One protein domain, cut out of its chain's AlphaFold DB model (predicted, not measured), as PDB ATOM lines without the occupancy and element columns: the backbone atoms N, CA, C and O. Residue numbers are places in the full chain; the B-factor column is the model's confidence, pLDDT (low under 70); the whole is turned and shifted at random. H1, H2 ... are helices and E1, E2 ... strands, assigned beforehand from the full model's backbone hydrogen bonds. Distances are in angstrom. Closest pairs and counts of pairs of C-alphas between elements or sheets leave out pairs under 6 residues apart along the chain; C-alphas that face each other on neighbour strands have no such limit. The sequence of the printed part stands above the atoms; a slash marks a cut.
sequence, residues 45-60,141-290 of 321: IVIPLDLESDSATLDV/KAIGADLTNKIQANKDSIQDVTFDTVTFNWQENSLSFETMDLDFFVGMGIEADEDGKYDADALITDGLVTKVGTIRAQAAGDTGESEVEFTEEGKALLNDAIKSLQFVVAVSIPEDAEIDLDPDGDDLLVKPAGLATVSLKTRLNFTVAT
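What this domain is: This is residues 45 to 60 and 141 to 290 of the 321 residues of an uncharacterized protein of Myxococcales bacterium (UniProt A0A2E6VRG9). One strongly twisted antiparallel sheet of nine strands curls round helix H2 as an incomplete barrel, left open between E3 on one side and E1 and E2 on the other. Helix H1 packs on the outside of this sheet, across E8, while the later part of the long link from E8 and the short strand E9 reach far out from the body as an arm. The printed part has 166 residues, with two named helices and ten named strands in the order E1 E2 E3 E4 E5 H1 E6 E7 H2 E8 E9 E10. The sheet is branched at E10, and the class is mostly strand. The whole is compact, with a radius of gyration of the C-alphas of 17.4 A, and spans 67 by 32 by 30 A, the arm adding much to the longest span.

Where its parts are: Begin with the longest strand by residues, E4, residues 158 to 173, which runs 37.2 A from C-alpha 158 at (24.193, 22.444, 46.208) and bends by 53 degrees at residue 164. Next find E10, residues 275 to 289, 44.6 A long, which ends at C-alpha 289, (28.315, 17.014, 47.647). E1, residues 45 to 52, begins at C-alpha 45, (24.814, 15.108, 53.205), and covers 22.4 A; E2 is residues 56 to 59. The other strands of the sheet are E3, residues 141 to 146; E5, residues 182 to 188, 20.0 A; E6, residues 210 to 215; E7, residues 224 to 230, 19.0 A; and E8, residues 246 to 252, 20.4 A. Look for H1 at residues 200 to 205 and for H2 at residues 234 to 244, 15.5 A long. E9, residues 268 to 270, pairs with no named strand.

How they stand to each other: Start at E10, which has three neighbours, each antiparallel to it: E1 and E2 lie on one side and E4 on the other side. Look there for N 47 and O 286 at 2.8 A, N 56 and O 278 at 2.8 A, and N 169 and O 279 at 2.8 A. E7 lies on the other side of E4 from E10, antiparallel to E4, with N 168 and O 226 at 2.8 A. E6 and E7 form a hairpin, with N 214 and O 229 at 2.8 A. E5 is antiparallel to E6, with N 184 and O 213 at 2.9 A, and to E8, with N 185 and O 250 at 2.8 A. E3 is an edge strand beside E8, antiparallel to it, with N 143 and O 249 at 2.8 A. E2 and E3 are only just apart, their closest C-alphas 8.3 A from each other. H2 is on the sheet, which curls round it; its closest C-alphas to E6 are those of Gly 234 and Val 212, 3.7 A apart, and to E4 those of Asn 239 and Thr 162, 6.3 A apart. H1 is on the sheet too, at a height of 8.3 A over it, and on the local plane it stands at 85 degrees to E8, across the strands. The closest C-alphas of H1 and E8 are those of Ala 200 and Ala 250, 6.1 A apart. H1 and H2 are apart. In both helices every O i to N i+4 pair is within hydrogen-bond range.

The domain as a whole: The two C-alphas farthest apart are those of Asp 267 and Thr 290, at 67.2 A. Residues 61 to 140 are not printed, and C-alphas 60 and 141 are 12.9 A apart across this cut. The long links are E3 to E4, E5 to H1 and E8 to E9. Mean pLDDT of the printed part is 85.5; look for values under 70 at residue 45, residues 150 to 158, residue 263, residue 265 and residues 289 to 290.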
ATOM      1  N   ILE A  45      25.305  14.674  51.889       69.62
ATOM      2  CA  ILE A  45      24.814  15.108  53.205       69.62
ATOM      3  C   ILE A  45      23.527  15.902  53.003       69.62
ATOM      4  O   ILE A  45      23.528  16.873  52.250       69.62
ATOM      5  N   VAL A  46      22.459  15.500  53.702       75.62
ATOM      6  CA  VAL A  46      21.190  16.237  53.748       75.62
ATOM      7  C   VAL A  46      21.185  17.165  54.960       75.62
ATOM      8  O   VAL A  46      21.360  16.707  56.091       75.62
ATOM      9  N   ILE A  47      20.994  18.462  54.728       73.56
ATOM     10  CA  ILE A  47      20.950  19.491  55.770       73.56
ATOM     11  C   ILE A  47      19.541  20.095  55.798       73.56
ATOM     12  O   ILE A  47      19.194  20.816  54.858       73.56
ATOM     13  N   PRO A  48      18.738  19.832  56.847       78.81
ATOM     14  CA  PRO A  48      17.460  20.502  57.023       78.81
ATOM     15  C   PRO A  48      17.684  21.951  57.470       78.81
ATOM     16  O   PRO A  48      18.473  22.218  58.382       78.81
ATOM     17  N   LEU A  49      16.974  22.881  56.843       78.38
ATOM     18  CA  LEU A  49      16.983  24.302  57.155       78.38
ATOM     19  C   LEU A  49      15.544  24.810  57.206       78.38
ATOM     20  O   LEU A  49      14.852  24.848  56.190       78.38
ATOM     21  N   ASP A  50      15.119  25.227  58.393       81.12
ATOM     22  CA  ASP A  50      13.860  25.940  58.566       81.12
ATOM     23  C   ASP A  50      14.059  27.399  58.143       81.12
ATOM     24  O   ASP A  50      14.954  28.096  58.637       81.12
ATOM     25  N   LEU A  51      13.230  27.853  57.211       79.12
ATOM     26  CA  LEU A  51      13.196  29.222  56.734       79.12
ATOM     27  C   LEU A  51      11.839  29.837  57.039       79.12
ATOM     28  O   LEU A  51      10.793  29.224  56.844       79.12
ATOM     29  N   GLU A  52      11.892  31.088  57.464       81.62
ATOM     30  CA  GLU A  52      10.735  31.956  57.593       81.62
ATOM     31  C   GLU A  52      11.068  33.273  56.886       81.62
ATOM     32  O   GLU A  52      12.206  33.771  56.988       81.62
ATOM     33  N   SER A  53      10.113  33.766  56.096       76.00
ATOM     34  CA  SER A  53      10.174  35.091  55.482       76.00
ATOM     35  C   SER A  53       9.976  36.178  56.533       76.00
ATOM     36  O   SER A  53       9.529  35.910  57.649       76.00
ATOM     37  N   ASP A  54      10.250  37.424  56.159       79.38
ATOM     38  CA  ASP A  54       9.730  38.549  56.930       79.38
ATOM     39  C   ASP A  54       8.192  38.528  56.902       79.38
ATOM     40  O   ASP A  54       7.583  38.006  55.956       79.38
ATOM     41  N   SER A  55       7.573  39.056  57.956       83.00
ATOM     42  CA  SER A  55       6.118  39.157  58.038       83.00
ATOM     43  C   SER A  55       5.600  40.266  57.123       83.00
ATOM     44  O   SER A  55       6.204  41.336  57.017       83.00
ATOM     45  N   ALA A  56       4.449  40.033  56.506       81.56
ATOM     46  CA  ALA A  56       3.674  41.038  55.797       81.56
ATOM     47  C   ALA A  56       2.355  41.286  56.527       81.56
ATOM     48  O   ALA A  56       1.745  40.355  57.048       81.56
ATOM     49  N   THR A  57       1.914  42.539  56.537       87.38
ATOM     50  CA  THR A  57       0.607  42.922  57.071       87.38
ATOM     51  C   THR A  57      -0.373  43.107  55.920       87.38
ATOM     52  O   THR A  57      -0.064  43.789  54.939       87.38
ATOM     53  N   LEU A  58      -1.533  42.473  56.047       86.25
ATOM     54  CA  LEU A  58      -2.733  42.709  55.259       86.25
ATOM     55  C   LEU A  58      -3.609  43.640  56.104       86.25
ATOM     56  O   LEU A  58      -4.056  43.240  57.176       86.25
ATOM     57  N   ASP A  59      -3.777  44.884  55.665       90.25
ATOM     58  CA  ASP A  59      -4.562  45.904  56.364       90.25
ATOM     59  C   ASP A  59      -5.831  46.177  55.549       90.25
ATOM     60  O   ASP A  59      -5.803  46.901  54.547       90.25
ATOM     61  N   VAL A  60      -6.923  45.505  55.922       90.69
ATOM     62  CA  VAL A  60      -8.208  45.649  55.226       90.69
ATOM     63  C   VAL A  60      -8.861  46.974  55.600       90.69
ATOM     64  O   VAL A  60      -9.489  47.592  54.743       90.69
ATOM     65  N   LYS A 141       0.042  40.749  47.151       85.12
ATOM     66  CA  LYS A 141       1.315  41.061  47.803       85.12
ATOM     67  C   LYS A 141       2.445  40.286  47.165       85.12
ATOM     68  O   LYS A 141       2.325  39.085  46.972       85.12
ATOM     69  N   ALA A 142       3.550  40.972  46.891       87.00
ATOM     70  CA  ALA A 142       4.773  40.369  46.397       87.00
ATOM     71  C   ALA A 142       5.943  40.708  47.321       87.00
ATOM     72  O   ALA A 142       6.033  41.813  47.861       87.00
ATOM     73  N   ILE A 143       6.818  39.727  47.533       84.38
ATOM     74  CA  ILE A 143       7.985  39.820  48.408       84.38
ATOM     75  C   ILE A 143       9.153  39.119  47.718       84.38
ATOM     76  O   ILE A 143       9.033  37.981  47.260       84.38
ATOM     77  N   GLY A 144      10.298  39.796  47.665       82.50
ATOM     78  CA  GLY A 144      11.553  39.187  47.242       82.50
ATOM     79  C   GLY A 144      12.121  38.300  48.344       82.50
ATOM     80  O   GLY A 144      12.231  38.715  49.497       82.50
ATOM     81  N   ALA A 145      12.515  37.086  47.987       81.44
ATOM     82  CA  ALA A 145      13.226  36.158  48.844       81.44
ATOM     83  C   ALA A 145      14.691  36.070  48.396       81.44
ATOM     84  O   ALA A 145      14.981  35.639  47.280       81.44
ATOM     85  N   ASP A 146      15.614  36.438  49.289       82.19
ATOM     86  CA  ASP A 146      17.053  36.229  49.108       82.19
ATOM     87  C   ASP A 146      17.585  35.276  50.184       82.19
ATOM     88  O   ASP A 146      17.669  35.597  51.375       82.19
ATOM     89  N   LEU A 147      17.949  34.071  49.752       77.19
ATOM     90  CA  LEU A 147      18.475  33.015  50.610       77.19
ATOM     91  C   LEU A 147      20.008  32.966  50.628       77.19
ATOM     92  O   LEU A 147      20.576  32.169  51.378       77.19
ATOM     93  N   THR A 148      20.691  33.824  49.868       78.44
ATOM     94  CA  THR A 148      22.153  33.808  49.689       78.44
ATOM     95  C   THR A 148      22.893  33.924  51.021       78.44
ATOM     96  O   THR A 148      23.872  33.225  51.260       78.44
ATOM     97  N   ASN A 149      22.389  34.753  51.938       72.31
ATOM     98  CA  ASN A 149      22.983  34.920  53.270       72.31
ATOM     99  C   ASN A 149      22.540  33.846  54.276       72.31
ATOM    100  O   ASN A 149      23.198  33.651  55.301       72.31
ATOM    101  N   LYS A 150      21.417  33.163  54.014       69.81
ATOM    102  CA  LYS A 150      20.885  32.111  54.896       69.81
ATOM    103  C   LYS A 150      21.521  30.751  54.610       69.81
ATOM    104  O   LYS A 150      21.637  29.932  55.519       69.81
ATOM    105  N   ILE A 151      21.998  30.534  53.388       69.06
ATOM    106  CA  ILE A 151      22.658  29.300  52.965       69.06
ATOM    107  C   ILE A 151      24.165  29.561  52.889       69.06
ATOM    108  O   ILE A 151      24.678  30.073  51.905       69.06
ATOM    109  N   GLN A 152      24.906  29.179  53.934       65.69
ATOM    110  CA  GLN A 152      26.377  29.317  53.984       65.69
ATOM    111  C   GLN A 152      27.126  28.279  53.115       65.69
ATOM    112  O   GLN A 152      28.289  27.973  53.375       65.69
ATOM    113  N   ALA A 153      26.463  27.701  52.112       62.75
ATOM    114  CA  ALA A 153      27.058  26.765  51.166       62.75
ATOM    115  C   ALA A 153      27.410  27.500  49.866       62.75
ATOM    116  O   ALA A 153      26.687  28.398  49.441       62.75
ATOM    117  N   ASN A 154      28.505  27.112  49.207       65.06
ATOM    118  CA  ASN A 154      28.778  27.607  47.858       65.06
ATOM    119  C   ASN A 154      27.629  27.144  46.940       65.06
ATOM    120  O   ASN A 154      27.305  25.956  46.959       65.06
ATOM    121  N   LYS A 155      27.025  28.038  46.147       66.12
ATOM    122  CA  LYS A 155      25.937  27.707  45.208       66.12
ATOM    123  C   LYS A 155      26.282  26.492  44.335       66.12
ATOM    124  O   LYS A 155      25.447  25.614  44.161       66.12
ATOM    125  N   ASP A 156      27.545  26.376  43.920       69.12
ATOM    126  CA  ASP A 156      28.054  25.272  43.088       69.12
ATOM    127  C   ASP A 156      28.126  23.912  43.818       69.12
ATOM    128  O   ASP A 156      28.341  22.874  43.196       69.12
ATOM    129  N   SER A 157      27.989  23.904  45.149       66.94
ATOM    130  CA  SER A 157      28.026  22.694  45.989       66.94
ATOM    131  C   SER A 157      26.644  22.116  46.304       66.94
ATOM    132  O   SER A 157      26.554  20.982  46.785       66.94
ATOM    133  N   ILE A 158      25.578  22.872  46.022       69.31
ATOM    134  CA  ILE A 158      24.193  22.444  46.208       69.31
ATOM    135  C   ILE A 158      23.817  21.561  45.017       69.31
ATOM    136  O   ILE A 158      23.607  22.053  43.913       69.31
ATOM    137  N   GLN A 159      23.756  20.246  45.232       72.44
ATOM    138  CA  GLN A 159      23.339  19.310  44.184       72.44
ATOM    139  C   GLN A 159      21.825  19.309  44.013       72.44
ATOM    140  O   GLN A 159      21.322  19.250  42.892       72.44
ATOM    141  N   ASP A 160      21.105  19.356  45.134       76.06
ATOM    142  CA  ASP A 160      19.653  19.343  45.132       76.06
ATOM    143  C   ASP A 160      19.077  20.118  46.315       76.06
ATOM    144  O   ASP A 160      19.699  20.225  47.377       76.06
ATOM    145  N   VAL A 161      17.873  20.643  46.108       73.94
ATOM    146  CA  VAL A 161      17.064  21.284  47.141       73.94
ATOM    147  C   VAL A 161      15.653  20.764  46.996       73.94
ATOM    148  O   VAL A 161      15.042  20.900  45.936       73.94
ATOM    149  N   THR A 162      15.145  20.187  48.072       80.56
ATOM    150  CA  THR A 162      13.751  19.765  48.178       80.56
ATOM    151  C   THR A 162      13.141  20.451  49.384       80.56
ATOM    152  O   THR A 162      13.801  20.544  50.416       80.56
ATOM    153  N   PHE A 163      11.894  20.893  49.302       81.38
ATOM    154  CA  PHE A 163      11.144  21.279  50.494       81.38
ATOM    155  C   PHE A 163      10.266  20.121  50.973       81.38
ATOM    156  O   PHE A 163       9.691  19.393  50.162       81.38
ATOM    157  N   ASP A 164      10.154  19.964  52.289       77.75
ATOM    158  CA  ASP A 164       9.231  18.991  52.888       77.75
ATOM    159  C   ASP A 164       7.820  19.570  52.970       77.75
ATOM    160  O   ASP A 164       6.826  18.905  52.678       77.75
ATOM    161  N   THR A 165       7.734  20.830  53.390       81.69
ATOM    162  CA  THR A 165       6.473  21.522  53.639       81.69
ATOM    163  C   THR A 165       6.676  23.010  53.413       81.69
ATOM    164  O   THR A 165       7.706  23.561  53.805       81.69
ATOM    165  N   VAL A 166       5.685  23.640  52.787       87.12
ATOM    166  CA  VAL A 166       5.553  25.091  52.683       87.12
ATOM    167  C   VAL A 166       4.215  25.441  53.309       87.12
ATOM    168  O   VAL A 166       3.186  24.904  52.895       87.12
ATOM    169  N   THR A 167       4.246  26.295  54.324       90.12
ATOM    170  CA  THR A 167       3.058  26.761  55.033       90.12
ATOM    171  C   THR A 167       3.009  28.277  55.044       90.12
ATOM    172  O   THR A 167       4.032  28.967  55.064       90.12
ATOM    173  N   PHE A 168       1.794  28.801  55.017       88.81
ATOM    174  CA  PHE A 168       1.507  30.201  55.250       88.81
ATOM    175  C   PHE A 168       1.073  30.353  56.702       88.81
ATOM    176  O   PHE A 168       0.146  29.690  57.155       88.81
ATOM    177  N   ASN A 169       1.797  31.156  57.464       91.25
ATOM    178  CA  ASN A 169       1.637  31.260  58.900       91.25
ATOM    179  C   ASN A 169       0.945  32.575  59.257       91.25
ATOM    180  O   ASN A 169       1.550  33.643  59.170       91.25
ATOM    181  N   TRP A 170      -0.302  32.468  59.699       91.94
ATOM    182  CA  TRP A 170      -1.124  33.540  60.246       91.94
ATOM    183  C   TRP A 170      -0.702  33.799  61.690       91.94
ATOM    184  O   TRP A 170      -1.133  33.112  62.618       91.94
ATOM    185  N   GLN A 171       0.205  34.760  61.869       92.56
ATOM    186  CA  GLN A 171       0.727  35.152  63.181       92.56
ATOM    187  C   GLN A 171      -0.341  35.884  63.993       92.56
ATOM    188  O   GLN A 171      -0.499  35.634  65.186       92.56
ATOM    189  N   GLU A 172      -1.070  36.769  63.319       94.44
ATOM    190  CA  GLU A 172      -2.189  37.533  63.853       94.44
ATOM    191  C   GLU A 172      -3.280  37.575  62.787       94.44
ATOM    192  O   GLU A 172      -2.979  37.679  61.596       94.44
ATOM    193  N   ASN A 173      -4.535  37.485  63.209       93.50
ATOM    194  CA  ASN A 173      -5.690  37.573  62.332       93.50
ATOM    195  C   ASN A 173      -6.841  38.193  63.126       93.50
ATOM    196  O   ASN A 173      -7.342  37.582  64.067       93.50
ATOM    197  N   SER A 174      -7.214  39.422  62.791       94.44
ATOM    198  CA  SER A 174      -8.370  40.122  63.353       94.44
ATOM    199  C   SER A 174      -9.418  40.432  62.285       94.44
ATOM    200  O   SER A 174     -10.216  41.346  62.478       94.44
ATOM    201  N   LEU A 175      -9.364  39.734  61.147       91.62
ATOM    202  CA  LEU A 175     -10.273  39.962  60.035       91.62
ATOM    203  C   LEU A 175     -11.712  39.643  60.447       91.62
ATOM    204  O   LEU A 175     -11.945  38.671  61.168       91.62
ATOM    205  N   SER A 176     -12.664  40.455  59.985       89.81
ATOM    206  CA  SER A 176     -14.100  40.264  60.243       89.81
ATOM    207  C   SER A 176     -14.751  39.185  59.369       89.81
ATOM    208  O   SER A 176     -15.897  38.820  59.611       89.81
ATOM    209  N   PHE A 177     -14.028  38.660  58.379       88.25
ATOM    210  CA  PHE A 177     -14.519  37.711  57.382       88.25
ATOM    211  C   PHE A 177     -13.534  36.552  57.191       88.25
ATOM    212  O   PHE A 177     -12.342  36.666  57.493       88.25
ATOM    213  N   GLU A 178     -14.041  35.418  56.706       89.31
ATOM    214  CA  GLU A 178     -13.203  34.292  56.291       89.31
ATOM    215  C   GLU A 178     -12.408  34.677  55.044       89.31
ATOM    216  O   GLU A 178     -12.962  35.165  54.059       89.31
ATOM    217  N   THR A 179     -11.094  34.463  55.070       87.75
ATOM    218  CA  THR A 179     -10.272  34.760  53.899       87.75
ATOM    219  C   THR A 179     -10.530  33.730  52.818       87.75
ATOM    220  O   THR A 179     -10.645  32.545  53.097       87.75
ATOM    221  N   MET A 180     -10.509  34.151  51.564       89.31
ATOM    222  CA  MET A 180     -10.631  33.237  50.435       89.31
ATOM    223  C   MET A 180      -9.337  32.434  50.256       89.31
ATOM    224  O   MET A 180      -8.275  32.811  50.764       89.31
ATOM    225  N   ASP A 181      -9.424  31.342  49.499       91.75
ATOM    226  CA  ASP A 181      -8.239  30.649  48.994       91.75
ATOM    227  C   ASP A 181      -7.341  31.664  48.260       91.75
ATOM    228  O   ASP A 181      -7.819  32.436  47.429       91.75
ATOM    229  N   LEU A 182      -6.042  31.688  48.572       91.00
ATOM    230  CA  LEU A 182      -5.079  32.598  47.949       91.00
ATOM    231  C   LEU A 182      -4.260  31.852  46.907       91.00
ATOM    232  O   LEU A 182      -3.650  30.821  47.187       91.00
ATOM    233  N   ASP A 183      -4.156  32.411  45.715       94.00
ATOM    234  CA  ASP A 183      -3.244  31.926  44.700       94.00
ATOM    235  C   ASP A 183      -1.805  32.287  45.061       94.00
ATOM    236  O   ASP A 183      -1.493  33.433  45.382       94.00
ATOM    237  N   PHE A 184      -0.921  31.295  44.991       93.31
ATOM    238  CA  PHE A 184       0.490  31.414  45.324       93.31
ATOM    239  C   PHE A 184       1.334  31.319  44.054       93.31
ATOM    240  O   PHE A 184       1.286  30.323  43.324       93.31
ATOM    241  N   PHE A 185       2.119  32.360  43.800       94.75
ATOM    242  CA  PHE A 185       2.923  32.538  42.600       94.75
ATOM    243  C   PHE A 185       4.403  32.679  42.931       94.75
ATOM    244  O   PHE A 185       4.785  33.196  43.983       94.75
ATOM    245  N   VAL A 186       5.243  32.263  41.987       94.25
ATOM    246  CA  VAL A 186       6.699  32.375  42.082       94.25
ATOM    247  C   VAL A 186       7.274  32.883  40.766       94.25
ATOM    248  O   VAL A 186       6.847  32.462  39.692       94.25
ATOM    249  N   GLY A 187       8.267  33.764  40.844       93.69
ATOM    250  CA  GLY A 187       9.056  34.219  39.701       93.69
ATOM    251  C   GLY A 187      10.545  34.274  40.031       93.69
ATOM    252  O   GLY A 187      10.935  34.381  41.191       93.69
ATOM    253  N   MET A 188      11.394  34.183  39.011       92.38
ATOM    254  CA  MET A 188      12.856  34.194  39.145       92.38
ATOM    255  C   MET A 188      13.453  35.322  38.311       92.38
ATOM    256  O   MET A 188      12.937  35.630  37.241       92.38
ATOM    257  N   GLY A 189      14.572  35.894  38.766       87.06
ATOM    258  CA  GLY A 189      15.283  36.939  38.014       87.06
ATOM    259  C   GLY A 189      14.501  38.248  37.869       87.06
ATOM    260  O   GLY A 189      14.733  38.992  36.921       87.06
ATOM    261  N   ILE A 190      13.568  38.504  38.785       90.12
ATOM    262  CA  ILE A 190      12.789  39.739  38.854       90.12
ATOM    263  C   ILE A 190      13.512  40.680  39.812       90.12
ATOM    264  O   ILE A 190      13.774  40.316  40.959       90.12
ATOM    265  N   GLU A 191      13.828  41.880  39.339       87.81
ATOM    266  CA  GLU A 191      14.400  42.935  40.169       87.81
ATOM    267  C   GLU A 191      13.281  43.742  40.834       87.81
ATOM    268  O   GLU A 191      12.207  43.933  40.260       87.81
ATOM    269  N   ALA A 192      13.534  44.189  42.062       86.19
ATOM    270  CA  ALA A 192      12.659  45.141  42.726       86.19
ATOM    271  C   ALA A 192      12.720  46.507  42.024       86.19
ATOM    272  O   ALA A 192      13.688  46.813  41.324       86.19
ATOM    273  N   ASP A 193      11.705  47.340  42.244       87.00
ATOM    274  CA  ASP A 193      11.730  48.733  41.807       87.00
ATOM    275  C   ASP A 193      12.828  49.555  42.521       87.00
ATOM    276  O   ASP A 193      13.581  49.055  43.364       87.00
ATOM    277  N   GLU A 194      12.932  50.843  42.183       84.94
ATOM    278  CA  GLU A 194      13.935  51.752  42.760       84.94
ATOM    279  C   GLU A 194      13.843  51.872  44.297       84.94
ATOM    280  O   GLU A 194      14.845  52.179  44.948       84.94
ATOM    281  N   ASP A 195      12.674  51.581  44.880       83.94
ATOM    282  CA  ASP A 195      12.409  51.599  46.321       83.94
ATOM    283  C   ASP A 195      12.581  50.215  46.978       83.94
ATOM    284  O   ASP A 195      12.343  50.057  48.181       83.94
ATOM    285  N   GLY A 196      12.993  49.197  46.218       81.31
ATOM    286  CA  GLY A 196      13.145  47.830  46.705       81.31
ATOM    287  C   GLY A 196      11.815  47.099  46.914       81.31
ATOM    288  O   GLY A 196      11.767  46.131  47.679       81.31
ATOM    289  N   LYS A 197      10.736  47.544  46.264       84.56
ATOM    290  CA  LYS A 197       9.402  46.941  46.340       84.56
ATOM    291  C   LYS A 197       9.071  46.155  45.073       84.56
ATOM    292  O   LYS A 197       9.672  46.325  44.016       84.56
ATOM    293  N   TYR A 198       8.097  45.263  45.211       86.94
ATOM    294  CA  TYR A 198       7.540  44.483  44.114       86.94
ATOM    295  C   TYR A 198       6.059  44.816  43.985       86.94
ATOM    296  O   TYR A 198       5.313  44.710  44.962       86.94
ATOM    297  N   ASP A 199       5.645  45.196  42.783       88.88
ATOM    298  CA  ASP A 199       4.240  45.399  42.449       88.88
ATOM    299  C   ASP A 199       3.613  44.057  42.054       88.88
ATOM    300  O   ASP A 199       3.837  43.537  40.961       88.88
ATOM    301  N   ALA A 200       2.846  43.466  42.970       88.75
ATOM    302  CA  ALA A 200       2.206  42.176  42.743       88.75
ATOM    303  C   ALA A 200       1.233  42.198  41.553       88.75
ATOM    304  O   ALA A 200       1.149  41.199  40.838       88.75
ATOM    305  N   ASP A 201       0.543  43.320  41.323       88.31
ATOM    306  CA  ASP A 201      -0.410  43.467  40.222       88.31
ATOM    307  C   ASP A 201       0.301  43.384  38.879       88.31
ATOM    308  O   ASP A 201      -0.081  42.583  38.020       88.31
ATOM    309  N   ALA A 202       1.367  44.170  38.721       90.12
ATOM    310  CA  ALA A 202       2.173  44.175  37.508       90.12
ATOM    311  C   ALA A 202       2.803  42.798  37.259       90.12
ATOM    312  O   ALA A 202       2.692  42.253  36.164       90.12
ATOM    313  N   LEU A 203       3.388  42.176  38.290       93.38
ATOM    314  CA  LEU A 203       4.045  40.874  38.153       93.38
ATOM    315  C   LEU A 203       3.097  39.761  37.692       93.38
ATOM    316  O   LEU A 203       3.486  38.933  36.863       93.38
ATOM    317  N   ILE A 204       1.879  39.720  38.238       91.44
ATOM    318  CA  ILE A 204       0.870  38.718  37.877       91.44
ATOM    319  C   ILE A 204       0.305  39.019  36.483       91.44
ATOM    320  O   ILE A 204       0.235  38.116  35.649       91.44
ATOM    321  N   THR A 205      -0.041  40.277  36.205       90.75
ATOM    322  CA  THR A 205      -0.646  40.696  34.927       90.75
ATOM    323  C   THR A 205       0.312  40.519  33.749       90.75
ATOM    324  O   THR A 205      -0.092  40.044  32.687       90.75
ATOM    325  N   ASP A 206       1.593  40.833  33.944       93.88
ATOM    326  CA  ASP A 206       2.633  40.704  32.917       93.88
ATOM    327  C   ASP A 206       3.124  39.253  32.748       93.88
ATOM    328  O   ASP A 206       3.943  38.966  31.872       93.88
ATOM    329  N   GLY A 207       2.636  38.320  33.577       93.50
ATOM    330  CA  GLY A 207       3.027  36.911  33.540       93.50
ATOM    331  C   GLY A 207       4.478  36.666  33.959       93.50
ATOM    332  O   GLY A 207       5.087  35.682  33.537       93.50
ATOM    333  N   LEU A 208       5.051  37.562  34.769       95.00
ATOM    334  CA  LEU A 208       6.420  37.443  35.282       95.00
ATOM    335  C   LEU A 208       6.518  36.434  36.430       95.00
ATOM    336  O   LEU A 208       7.581  35.860  36.670       95.00
ATOM    337  N   VAL A 209       5.405  36.184  37.118       95.44
ATOM    338  CA  VAL A 209       5.273  35.126  38.124       95.44
ATOM    339  C   VAL A 209       4.316  34.041  37.634       95.44
ATOM    340  O   VAL A 209       3.358  34.301  36.914       95.44
ATOM    341  N   THR A 210       4.571  32.794  38.027       96.50
ATOM    342  CA  THR A 210       3.755  31.629  37.658       96.50
ATOM    343  C   THR A 210       3.064  31.061  38.889       96.50
ATOM    344  O   THR A 210       3.701  30.914  39.931       96.50
ATOM    345  N   LYS A 211       1.777  30.714  38.776       95.50
ATOM    346  CA  LYS A 211       1.021  30.068  39.859       95.50
ATOM    347  C   LYS A 211       1.600  28.683  40.141       95.50
ATOM    348  O   LYS A 211       1.614  27.819  39.267       95.50
ATOM    349  N   VAL A 212       2.042  28.462  41.372       95.62
ATOM    350  CA  VAL A 212       2.606  27.183  41.825       95.62
ATOM    351  C   VAL A 212       1.703  26.463  42.825       95.62
ATOM    352  O   VAL A 212       1.877  25.269  43.058       95.62
ATOM    353  N   GLY A 213       0.712  27.142  43.397       95.19
ATOM    354  CA  GLY A 213      -0.236  26.509  44.304       95.19
ATOM    355  C   GLY A 213      -1.330  27.443  44.789       95.19
ATOM    356  O   GLY A 213      -1.480  28.558  44.288       95.19
ATOM    357  N   THR A 214      -2.062  26.959  45.782       94.88
ATOM    358  CA  THR A 214      -3.128  27.673  46.475       94.88
ATOM    359  C   THR A 214      -2.939  27.504  47.980       94.88
ATOM    360  O   THR A 214      -2.698  26.400  48.465       94.88
ATOM    361  N   ILE A 215      -3.000  28.604  48.720       92.19
ATOM    362  CA  ILE A 215      -3.041  28.628  50.182       92.19
ATOM    363  C   ILE A 215      -4.513  28.586  50.573       92.19
ATOM    364  O   ILE A 215      -5.306  29.372  50.056       92.19
ATOM    365  N   ARG A 216      -4.875  27.669  51.465       91.06
ATOM    366  CA  ARG A 216      -6.263  27.524  51.904       91.06
ATOM    367  C   ARG A 216      -6.771  28.747  52.664       91.06
ATOM    368  O   ARG A 216      -6.009  29.373  53.403       91.06
ATOM    369  N   ALA A 217      -8.064  29.002  52.497       89.81
ATOM    370  CA  ALA A 217      -8.872  29.904  53.300       89.81
ATOM    371  C   ALA A 217      -8.605  29.750  54.805       89.81
ATOM    372  O   ALA A 217      -8.360  28.646  55.307       89.81
ATOM    373  N   GLN A 218      -8.667  30.871  55.516       89.94
ATOM    374  CA  GLN A 218      -8.472  30.956  56.952       89.94
ATOM    375  C   GLN A 218      -9.701  31.619  57.570       89.94
ATOM    376  O   GLN A 218     -10.088  32.721  57.178       89.94
ATOM    377  N   ALA A 219     -10.296  30.958  58.562       90.69
ATOM    378  CA  ALA A 219     -11.439  31.511  59.274       90.69
ATOM    379  C   ALA A 219     -11.076  32.834  59.973       90.69
ATOM    380  O   ALA A 219      -9.947  33.029  60.438       90.69
ATOM    381  N   ALA A 220     -12.056  33.734  60.061       89.81
ATOM    382  CA  ALA A 220     -11.944  34.994  60.786       89.81
ATOM    383  C   ALA A 220     -11.438  34.763  62.220       89.81
ATOM    384  O   ALA A 220     -11.950  33.907  62.943       89.81
ATOM    385  N   GLY A 221     -10.423  35.518  62.642       90.44
ATOM    386  CA  GLY A 221      -9.855  35.409  63.990       90.44
ATOM    387  C   GLY A 221      -8.918  34.215  64.228       90.44
ATOM    388  O   GLY A 221      -8.196  34.200  65.230       90.44
ATOM    389  N   ASP A 222      -8.883  33.227  63.329       93.75
ATOM    390  CA  ASP A 222      -8.046  32.046  63.519       93.75
ATOM    391  C   ASP A 222      -6.585  32.334  63.161       93.75
ATOM    392  O   ASP A 222      -6.268  32.930  62.130       93.75
ATOM    393  N   THR A 223      -5.680  31.831  64.001       94.12
ATOM    394  CA  THR A 223      -4.223  31.883  63.804       94.12
ATOM    395  C   THR A 223      -3.672  30.477  63.606       94.12
ATOM    396  O   THR A 223      -4.255  29.497  64.075       94.12
ATOM    397  N   GLY A 224      -2.529  30.357  62.934       93.00
ATOM    398  CA  GLY A 224      -1.904  29.060  62.686       93.00
ATOM    399  C   GLY A 224      -1.259  28.953  61.317       93.00
ATOM    400  O   GLY A 224      -0.977  29.949  60.659       93.00
ATOM    401  N   GLU A 225      -0.987  27.719  60.910       92.12
ATOM    402  CA  GLU A 225      -0.336  27.419  59.641       92.12
ATOM    403  C   GLU A 225      -1.347  26.815  58.661       92.12
ATOM    404  O   GLU A 225      -1.987  25.809  58.970       92.12
ATOM    405  N   SER A 226      -1.452  27.412  57.478       91.62
ATOM    406  CA  SER A 226      -2.216  26.901  56.342       91.62
ATOM    407  C   SER A 226      -1.243  26.261  55.354       91.62
ATOM    408  O   SER A 226      -0.242  26.868  54.966       91.62
ATOM    409  N   GLU A 227      -1.497  25.019  54.952       89.50
ATOM    410  CA  GLU A 227      -0.652  24.346  53.963       89.50
ATOM    411  C   GLU A 227      -0.865  24.920  52.557       89.50
ATOM    412  O   GLU A 227      -1.965  25.342  52.192       89.50
ATOM    413  N   VAL A 228       0.204  24.904  51.756       91.75
ATOM    414  CA  VAL A 228       0.125  25.208  50.325       91.75
ATOM    415  C   VAL A 228      -0.230  23.941  49.553       91.75
ATOM    416  O   VAL A 228       0.539  22.975  49.509       91.75
ATOM    417  N   GLU A 229      -1.366  23.971  48.868       94.50
ATOM    418  CA  GLU A 229      -1.738  22.964  47.885       94.50
ATOM    419  C   GLU A 229      -1.090  23.281  46.541       94.50
ATOM    420  O   GLU A 229      -1.490  24.191  45.818       94.50
ATOM    421  N   PHE A 230      -0.049  22.527  46.204       94.06
ATOM    422  CA  PHE A 230       0.682  22.720  44.959       94.06
ATOM    423  C   PHE A 230      -0.078  22.184  43.748       94.06
ATOM    424  O   PHE A 230      -0.688  21.115  43.796       94.06
ATOM    425  N   THR A 231       0.070  22.882  42.623       94.88
ATOM    426  CA  THR A 231      -0.292  22.344  41.309       94.88
ATOM    427  C   THR A 231       0.650  21.195  40.920       94.88
ATOM    428  O   THR A 231       1.695  20.990  41.545       94.88
ATOM    429  N   GLU A 232       0.302  20.445  39.867       91.38
ATOM    430  CA  GLU A 232       1.107  19.307  39.390       91.38
ATOM    431  C   GLU A 232       2.566  19.707  39.091       91.38
ATOM    432  O   GLU A 232       3.497  19.008  39.489       91.38
ATOM    433  N   GLU A 233       2.769  20.876  38.475       92.31
ATOM    434  CA  GLU A 233       4.093  21.406  38.116       92.31
ATOM    435  C   GLU A 233       4.670  22.372  39.168       92.31
ATOM    436  O   GLU A 233       5.877  22.625  39.204       92.31
ATOM    437  N   GLY A 234       3.834  22.890  40.070       92.50
ATOM    438  CA  GLY A 234       4.195  23.969  40.986       92.50
ATOM    439  C   GLY A 234       5.331  23.629  41.949       92.50
ATOM    440  O   GLY A 234       6.175  24.479  42.233       92.50
ATOM    441  N   LYS A 235       5.423  22.370  42.398       89.75
ATOM    442  CA  LYS A 235       6.540  21.932  43.254       89.75
ATOM    443  C   LYS A 235       7.889  22.034  42.547       89.75
ATOM    444  O   LYS A 235       8.870  22.436  43.167       89.75
ATOM    445  N   ALA A 236       7.948  21.660  41.268       89.19
ATOM    446  CA  ALA A 236       9.180  21.730  40.488       89.19
ATOM    447  C   ALA A 236       9.600  23.191  40.271       89.19
ATOM    448  O   ALA A 236      10.749  23.535  40.537       89.19
ATOM    449  N   LEU A 237       8.647  24.058  39.915       92.06
ATOM    450  CA  LEU A 237       8.885  25.493  39.737       92.06
ATOM    451  C   LEU A 237       9.394  26.170  41.015       92.06
ATOM    452  O   LEU A 237      10.364  26.925  40.970       92.06
ATOM    453  N   LEU A 238       8.786  25.872  42.169       89.81
ATOM    454  CA  LEU A 238       9.265  26.406  43.443       89.81
ATOM    455  C   LEU A 238      10.667  25.874  43.790       89.81
ATOM    456  O   LEU A 238      11.505  26.640  44.260       89.81
ATOM    457  N   ASN A 239      10.955  24.593  43.539       87.50
ATOM    458  CA  ASN A 239      12.296  24.040  43.754       87.50
ATOM    459  C   ASN A 239      13.352  24.748  42.894       87.50
ATOM    460  O   ASN A 239      14.422  25.086  43.402       87.50
ATOM    461  N   ASP A 240      13.057  25.002  41.620       87.75
ATOM    462  CA  ASP A 240      13.962  25.721  40.719       87.75
ATOM    463  C   ASP A 240      14.188  27.166  41.186       87.75
ATOM    464  O   ASP A 240      15.328  27.641  41.229       87.75
ATOM    465  N   ALA A 241      13.131  27.831  41.657       88.50
ATOM    466  CA  ALA A 241      13.230  29.155  42.258       88.50
ATOM    467  C   ALA A 241      14.103  29.164  43.518       88.50
ATOM    468  O   ALA A 241      15.004  29.994  43.638       88.50
ATOM    469  N   ILE A 242      13.934  28.198  44.419       85.62
ATOM    470  CA  ILE A 242      14.771  28.076  45.619       85.62
ATOM    471  C   ILE A 242      16.235  27.802  45.242       85.62
ATOM    472  O   ILE A 242      17.137  28.392  45.837       85.62
ATOM    473  N   LYS A 243      16.497  26.963  44.228       83.00
ATOM    474  CA  LYS A 243      17.855  26.689  43.714       83.00
ATOM    475  C   LYS A 243      18.537  27.933  43.148       83.00
ATOM    476  O   LYS A 243      19.764  28.043  43.201       83.00
ATOM    477  N   SER A 244      17.767  28.888  42.629       84.88
ATOM    478  CA  SER A 244      18.312  30.171  42.179       84.88
ATOM    479  C   SER A 244      18.872  31.015  43.337       84.88
ATOM    480  O   SER A 244      19.788  31.809  43.102       84.88
ATOM    481  N   LEU A 245      18.393  30.764  44.567       81.38
ATOM    482  CA  LEU A 245      18.611  31.499  45.823       81.38
ATOM    483  C   LEU A 245      17.944  32.880  45.891       81.38
ATOM    484  O   LEU A 245      17.823  33.421  46.988       81.38
ATOM    485  N   GLN A 246      17.502  33.428  44.758       86.88
ATOM    486  CA  GLN A 246      16.892  34.750  44.644       86.88
ATOM    487  C   GLN A 246      15.651  34.674  43.757       86.88
ATOM    488  O   GLN A 246      15.742  34.477  42.544       86.88
ATOM    489  N   PHE A 247      14.484  34.822  44.368       89.69
ATOM    490  CA  PHE A 247      13.201  34.674  43.692       89.69
ATOM    491  C   PHE A 247      12.158  35.595  44.318       89.69
ATOM    492  O   PHE A 247      12.344  36.103  45.418       89.69
ATOM    493  N   VAL A 248      11.054  35.809  43.618       90.81
ATOM    494  CA  VAL A 248       9.911  36.573  44.114       90.81
ATOM    495  C   VAL A 248       8.773  35.614  44.386       90.81
ATOM    496  O   VAL A 248       8.493  34.720  43.588       90.81
ATOM    497  N   VAL A 249       8.120  35.821  45.519       90.19
ATOM    498  CA  VAL A 249       6.852  35.197  45.868       90.19
ATOM    499  C   VAL A 249       5.768  36.248  45.727       90.19
ATOM    500  O   VAL A 249       5.935  37.353  46.239       90.19
ATOM    501  N   ALA A 250       4.656  35.897  45.093       91.19
ATOM    502  CA  ALA A 250       3.450  36.706  45.129       91.19
ATOM    503  C   ALA A 250       2.251  35.879  45.602       91.19
ATOM    504  O   ALA A 250       2.168  34.681  45.343       91.19
ATOM    505  N   VAL A 251       1.331  36.530  46.304       89.88
ATOM    506  CA  VAL A 251       0.034  35.980  46.697       89.88
ATOM    507  C   VAL A 251      -1.075  36.895  46.193       89.88
ATOM    508  O   VAL A 251      -0.920  38.118  46.219       89.88
ATOM    509  N   SER A 252      -2.174  36.311  45.725       90.31
ATOM    510  CA  SER A 252      -3.354  37.042  45.249       90.31
ATOM    511  C   SER A 252      -4.623  36.320  45.645       90.31
ATOM    512  O   SER A 252      -4.690  35.099  45.573       90.31
ATOM    513  N   ILE A 253      -5.667  37.078  45.944       88.44
ATOM    514  CA  ILE A 253      -7.031  36.552  45.908       88.44
ATOM    515  C   ILE A 253      -7.412  36.279  44.432       88.44
ATOM    516  O   ILE A 253      -7.124  37.134  43.583       88.44
ATOM    517  N   PRO A 254      -7.999  35.116  44.093       86.31
ATOM    518  CA  PRO A 254      -8.515  34.827  42.756       86.31
ATOM    519  C   PRO A 254      -9.558  35.858  42.309       86.31
ATOM    520  O   PRO A 254     -10.348  36.353  43.110       86.31
ATOM    521  N   GLU A 255      -9.586  36.192  41.019       80.88
ATOM    522  CA  GLU A 255     -10.488  37.235  40.505       80.88
ATOM    523  C   GLU A 255     -11.973  36.843  40.561       80.88
ATOM    524  O   GLU A 255     -12.845  37.711  40.597       80.88
ATOM    525  N   ASP A 256     -12.265  35.549  40.585       81.12
ATOM    526  CA  ASP A 256     -13.604  34.981  40.713       81.12
ATOM    527  C   ASP A 256     -13.991  34.663  42.164       81.12
ATOM    528  O   ASP A 256     -15.104  34.202  42.404       81.12
ATOM    529  N   ALA A 257     -13.111  34.922  43.137       84.06
ATOM    530  CA  ALA A 257     -13.421  34.688  44.539       84.06
ATOM    531  C   ALA A 257     -14.456  35.705  45.045       84.06
ATOM    532  O   ALA A 257     -14.242  36.925  44.994       84.06
ATOM    533  N   GLU A 258     -15.574  35.188  45.552       82.38
ATOM    534  CA  GLU A 258     -16.574  35.966  46.277       82.38
ATOM    535  C   GLU A 258     -16.160  36.086  47.745       82.38
ATOM    536  O   GLU A 258     -15.743  35.108  48.367       82.38
ATOM    537  N   ILE A 259     -16.264  37.297  48.286       83.19
ATOM    538  CA  ILE A 259     -16.059  37.559  49.709       83.19
ATOM    539  C   ILE A 259     -17.432  37.502  50.357       83.19
ATOM    540  O   ILE A 259     -18.337  38.241  49.958       83.19
ATOM    541  N   ASP A 260     -17.595  36.610  51.327       83.56
ATOM    542  CA  ASP A 260     -18.859  36.496  52.035       83.56
ATOM    543  C   ASP A 260     -18.971  37.595  53.094       83.56
ATOM    544  O   ASP A 260     -18.191  37.645  54.046       83.56
ATOM    545  N   LEU A 261     -19.923  38.504  52.882       84.06
ATOM    546  CA  LEU A 261     -20.247  39.589  53.807       84.06
ATOM    547  C   LEU A 261     -21.453  39.258  54.686       84.06
ATOM    548  O   LEU A 261     -21.801  40.064  55.541       84.06
ATOM    549  N   ASP A 262     -22.099  38.112  54.471       82.19
ATOM    550  CA  ASP A 262     -23.291  37.685  55.200       82.19
ATOM    551  C   ASP A 262     -23.009  36.373  55.955       82.19
ATOM    552  O   ASP A 262     -23.535  35.314  55.604       82.19
ATOM    553  N   PRO A 263     -22.142  36.404  56.986       65.06
ATOM    554  CA  PRO A 263     -21.715  35.184  57.666       65.06
ATOM    555  C   PRO A 263     -22.855  34.475  58.419       65.06
ATOM    556  O   PRO A 263     -22.764  33.271  58.665       65.06
ATOM    557  N   ASP A 264     -23.920  35.200  58.779       72.00
ATOM    558  CA  ASP A 264     -25.018  34.704  59.618       72.00
ATOM    559  C   ASP A 264     -26.355  34.525  58.862       72.00
ATOM    560  O   ASP A 264     -27.272  33.883  59.387       72.00
ATOM    561  N   GLY A 265     -26.463  34.984  57.608       68.19
ATOM    562  CA  GLY A 265     -27.678  34.876  56.792       68.19
ATOM    563  C   GLY A 265     -28.786  35.852  57.199       68.19
ATOM    564  O   GLY A 265     -29.970  35.527  57.047       68.19
ATOM    565  N   ASP A 266     -28.410  36.990  57.782       75.56
ATOM    566  CA  ASP A 266     -29.313  38.004  58.328       75.56
ATOM    567  C   ASP A 266     -29.565  39.138  57.307       75.56
ATOM    568  O   ASP A 266     -28.954  39.217  56.247       75.56
ATOM    569  N   ASP A 267     -30.476  40.070  57.617       83.56
ATOM    570  CA  ASP A 267     -30.752  41.235  56.751       83.56
ATOM    571  C   ASP A 267     -29.597  42.274  56.734       83.56
ATOM    572  O   ASP A 267     -29.729  43.336  56.109       83.56
ATOM    573  N   LEU A 268     -28.479  41.988  57.417       88.50
ATOM    574  CA  LEU A 268     -27.315  42.855  57.594       88.50
ATOM    575  C   LEU A 268     -26.040  42.172  57.084       88.50
ATOM    576  O   LEU A 268     -25.728  41.049  57.459       88.50
ATOM    577  N   LEU A 269     -25.277  42.904  56.282       91.06
ATOM    578  CA  LEU A 269     -23.925  42.573  55.865       91.06
ATOM    579  C   LEU A 269     -22.921  43.109  56.892       91.06
ATOM    580  O   LEU A 269     -23.122  44.174  57.480       91.06
ATOM    581  N   VAL A 270     -21.803  42.415  57.059       90.62
ATOM    582  CA  VAL A 270     -20.684  42.845  57.898       90.62
ATOM    583  C   VAL A 270     -19.637  43.530  57.031       90.62
ATOM    584  O   VAL A 270     -19.187  42.986  56.019       90.62
ATOM    585  N   LYS A 271     -19.210  44.727  57.437       91.06
ATOM    586  CA  LYS A 271     -18.118  45.444  56.777       91.06
ATOM    587  C   LYS A 271     -16.813  44.625  56.832       91.06
ATOM    588  O   LYS A 271     -16.388  44.222  57.922       91.06
ATOM    589  N   PRO A 272     -16.120  44.423  55.696       90.81
ATOM    590  CA  PRO A 272     -14.758  43.896  55.692       90.81
ATOM    591  C   PRO A 272     -13.831  44.809  56.487       90.81
ATOM    592  O   PRO A 272     -13.719  45.995  56.189       90.81
ATOM    593  N   ALA A 273     -13.179  44.261  57.502       92.12
ATOM    594  CA  ALA A 273     -12.341  45.024  58.413       92.12
ATOM    595  C   ALA A 273     -11.261  44.139  59.034       92.12
ATOM    596  O   ALA A 273     -11.329  42.906  58.973       92.12
ATOM    597  N   GLY A 274     -10.290  44.784  59.671       92.56
ATOM    598  CA  GLY A 274      -9.252  44.164  60.476       92.56
ATOM    599  C   GLY A 274      -7.901  44.021  59.783       92.56
ATOM    600  O   GLY A 274      -7.682  44.418  58.635       92.56
ATOM    601  N   LEU A 275      -6.971  43.419  60.525       92.75
ATOM    602  CA  LEU A 275      -5.593  43.220  60.114       92.75
ATOM    603  C   LEU A 275      -5.218  41.746  60.215       92.75
ATOM    604  O   LEU A 275      -5.613  41.040  61.144       92.75
ATOM    605  N   ALA A 276      -4.381  41.293  59.293       90.31
ATOM    606  CA  ALA A 276      -3.711  40.009  59.401       90.31
ATOM    607  C   ALA A 276      -2.206  40.175  59.209       90.31
ATOM    608  O   ALA A 276      -1.753  40.871  58.302       90.31
ATOM    609  N   THR A 277      -1.421  39.505  60.046       90.19
ATOM    610  CA  THR A 277       0.036  39.441  59.914       90.19
ATOM    611  C   THR A 277       0.421  38.030  59.504       90.19
ATOM    612  O   THR A 277       0.140  37.064  60.215       90.19
ATOM    613  N   VAL A 278       1.083  37.910  58.359       87.75
ATOM    614  CA  VAL A 278       1.349  36.629  57.703       87.75
ATOM    615  C   VAL A 278       2.828  36.465  57.368       87.75
ATOM    616  O   VAL A 278       3.500  37.429  57.006       87.75
ATOM    617  N   SER A 279       3.351  35.247  57.477       86.56
ATOM    618  CA  SER A 279       4.710  34.889  57.050       86.56
ATOM    619  C   SER A 279       4.709  33.586  56.254       86.56
ATOM    620  O   SER A 279       3.888  32.702  56.486       86.56
ATOM    621  N   LEU A 280       5.641  33.434  55.314       85.31
ATOM    622  CA  LEU A 280       5.866  32.163  54.633       85.31
ATOM    623  C   LEU A 280       6.880  31.346  55.432       85.31
ATOM    624  O   LEU A 280       7.994  31.811  55.686       85.31
ATOM    625  N   LYS A 281       6.522  30.111  55.777       87.00
ATOM    626  CA  LYS A 281       7.411  29.141  56.412       87.00
ATOM    627  C   LYS A 281       7.679  27.981  55.471       87.00
ATOM    628  O   LYS A 281       6.796  27.488  54.776       87.00
ATOM    629  N   THR A 282       8.919  27.519  55.450       86.00
ATOM    630  CA  THR A 282       9.295  26.325  54.696       86.00
ATOM    631  C   THR A 282      10.428  25.584  55.376       86.00
ATOM    632  O   THR A 282      11.314  26.190  55.981       86.00
ATOM    633  N   ARG A 283      10.419  24.258  55.254       85.50
ATOM    634  CA  ARG A 283      11.566  23.419  55.599       85.50
ATOM    635  C   ARG A 283      12.237  22.948  54.324       85.50
ATOM    636  O   ARG A 283      11.659  22.163  53.574       85.50
ATOM    637  N   LEU A 284      13.470  23.394  54.118       81.94
ATOM    638  CA  LEU A 284      14.313  22.969  53.009       81.94
ATOM    639  C   LEU A 284      15.258  21.856  53.443       81.94
ATOM    640  O   LEU A 284      15.830  21.909  54.525       81.94
ATOM    641  N   ASN A 285      15.491  20.902  52.556       82.69
ATOM    642  CA  ASN A 285      16.513  19.877  52.674       82.69
ATOM    643  C   ASN A 285      17.529  20.082  51.554       82.69
ATOM    644  O   ASN A 285      17.235  19.868  50.377       82.69
ATOM    645  N   PHE A 286      18.732  20.514  51.929       76.31
ATOM    646  CA  PHE A 286      19.843  20.693  51.000       76.31
ATOM    647  C   PHE A 286      20.647  19.414  50.901       76.31
ATOM    648  O   PHE A 286      21.123  18.919  51.920       76.31
ATOM    649  N   THR A 287      20.873  18.935  49.682       77.25
ATOM    650  CA  THR A 287      21.836  17.869  49.426       77.25
ATOM    651  C   THR A 287      23.143  18.482  48.942       77.25
ATOM    652  O   THR A 287      23.201  19.078  47.865       77.25
ATOM    653  N   VAL A 288      24.197  18.345  49.748       71.38
ATOM    654  CA  VAL A 288      25.529  18.884  49.444       71.38
ATOM    655  C   VAL A 288      26.484  17.747  49.106       71.38
ATOM    656  O   VAL A 288      26.572  16.757  49.841       71.38
ATOM    657  N   ALA A 289      27.233  17.919  48.014       67.69
ATOM    658  CA  ALA A 289      28.315  17.014  47.647       67.69
ATOM    659  C   ALA A 289      29.447  17.124  48.673       67.69
ATOM    660  O   ALA A 289      30.020  18.204  48.854       67.69
ATOM    661  N   THR A 290      29.853  16.022  49.302       61.34
ATOM    662  CA  THR A 290      31.127  16.034  50.026       61.34
ATOM    663  C   THR A 290      32.249  16.038  48.994       61.34
ATOM    664  O   THR A 290      32.515  15.009  48.373       61.34
TER     665      THR A 290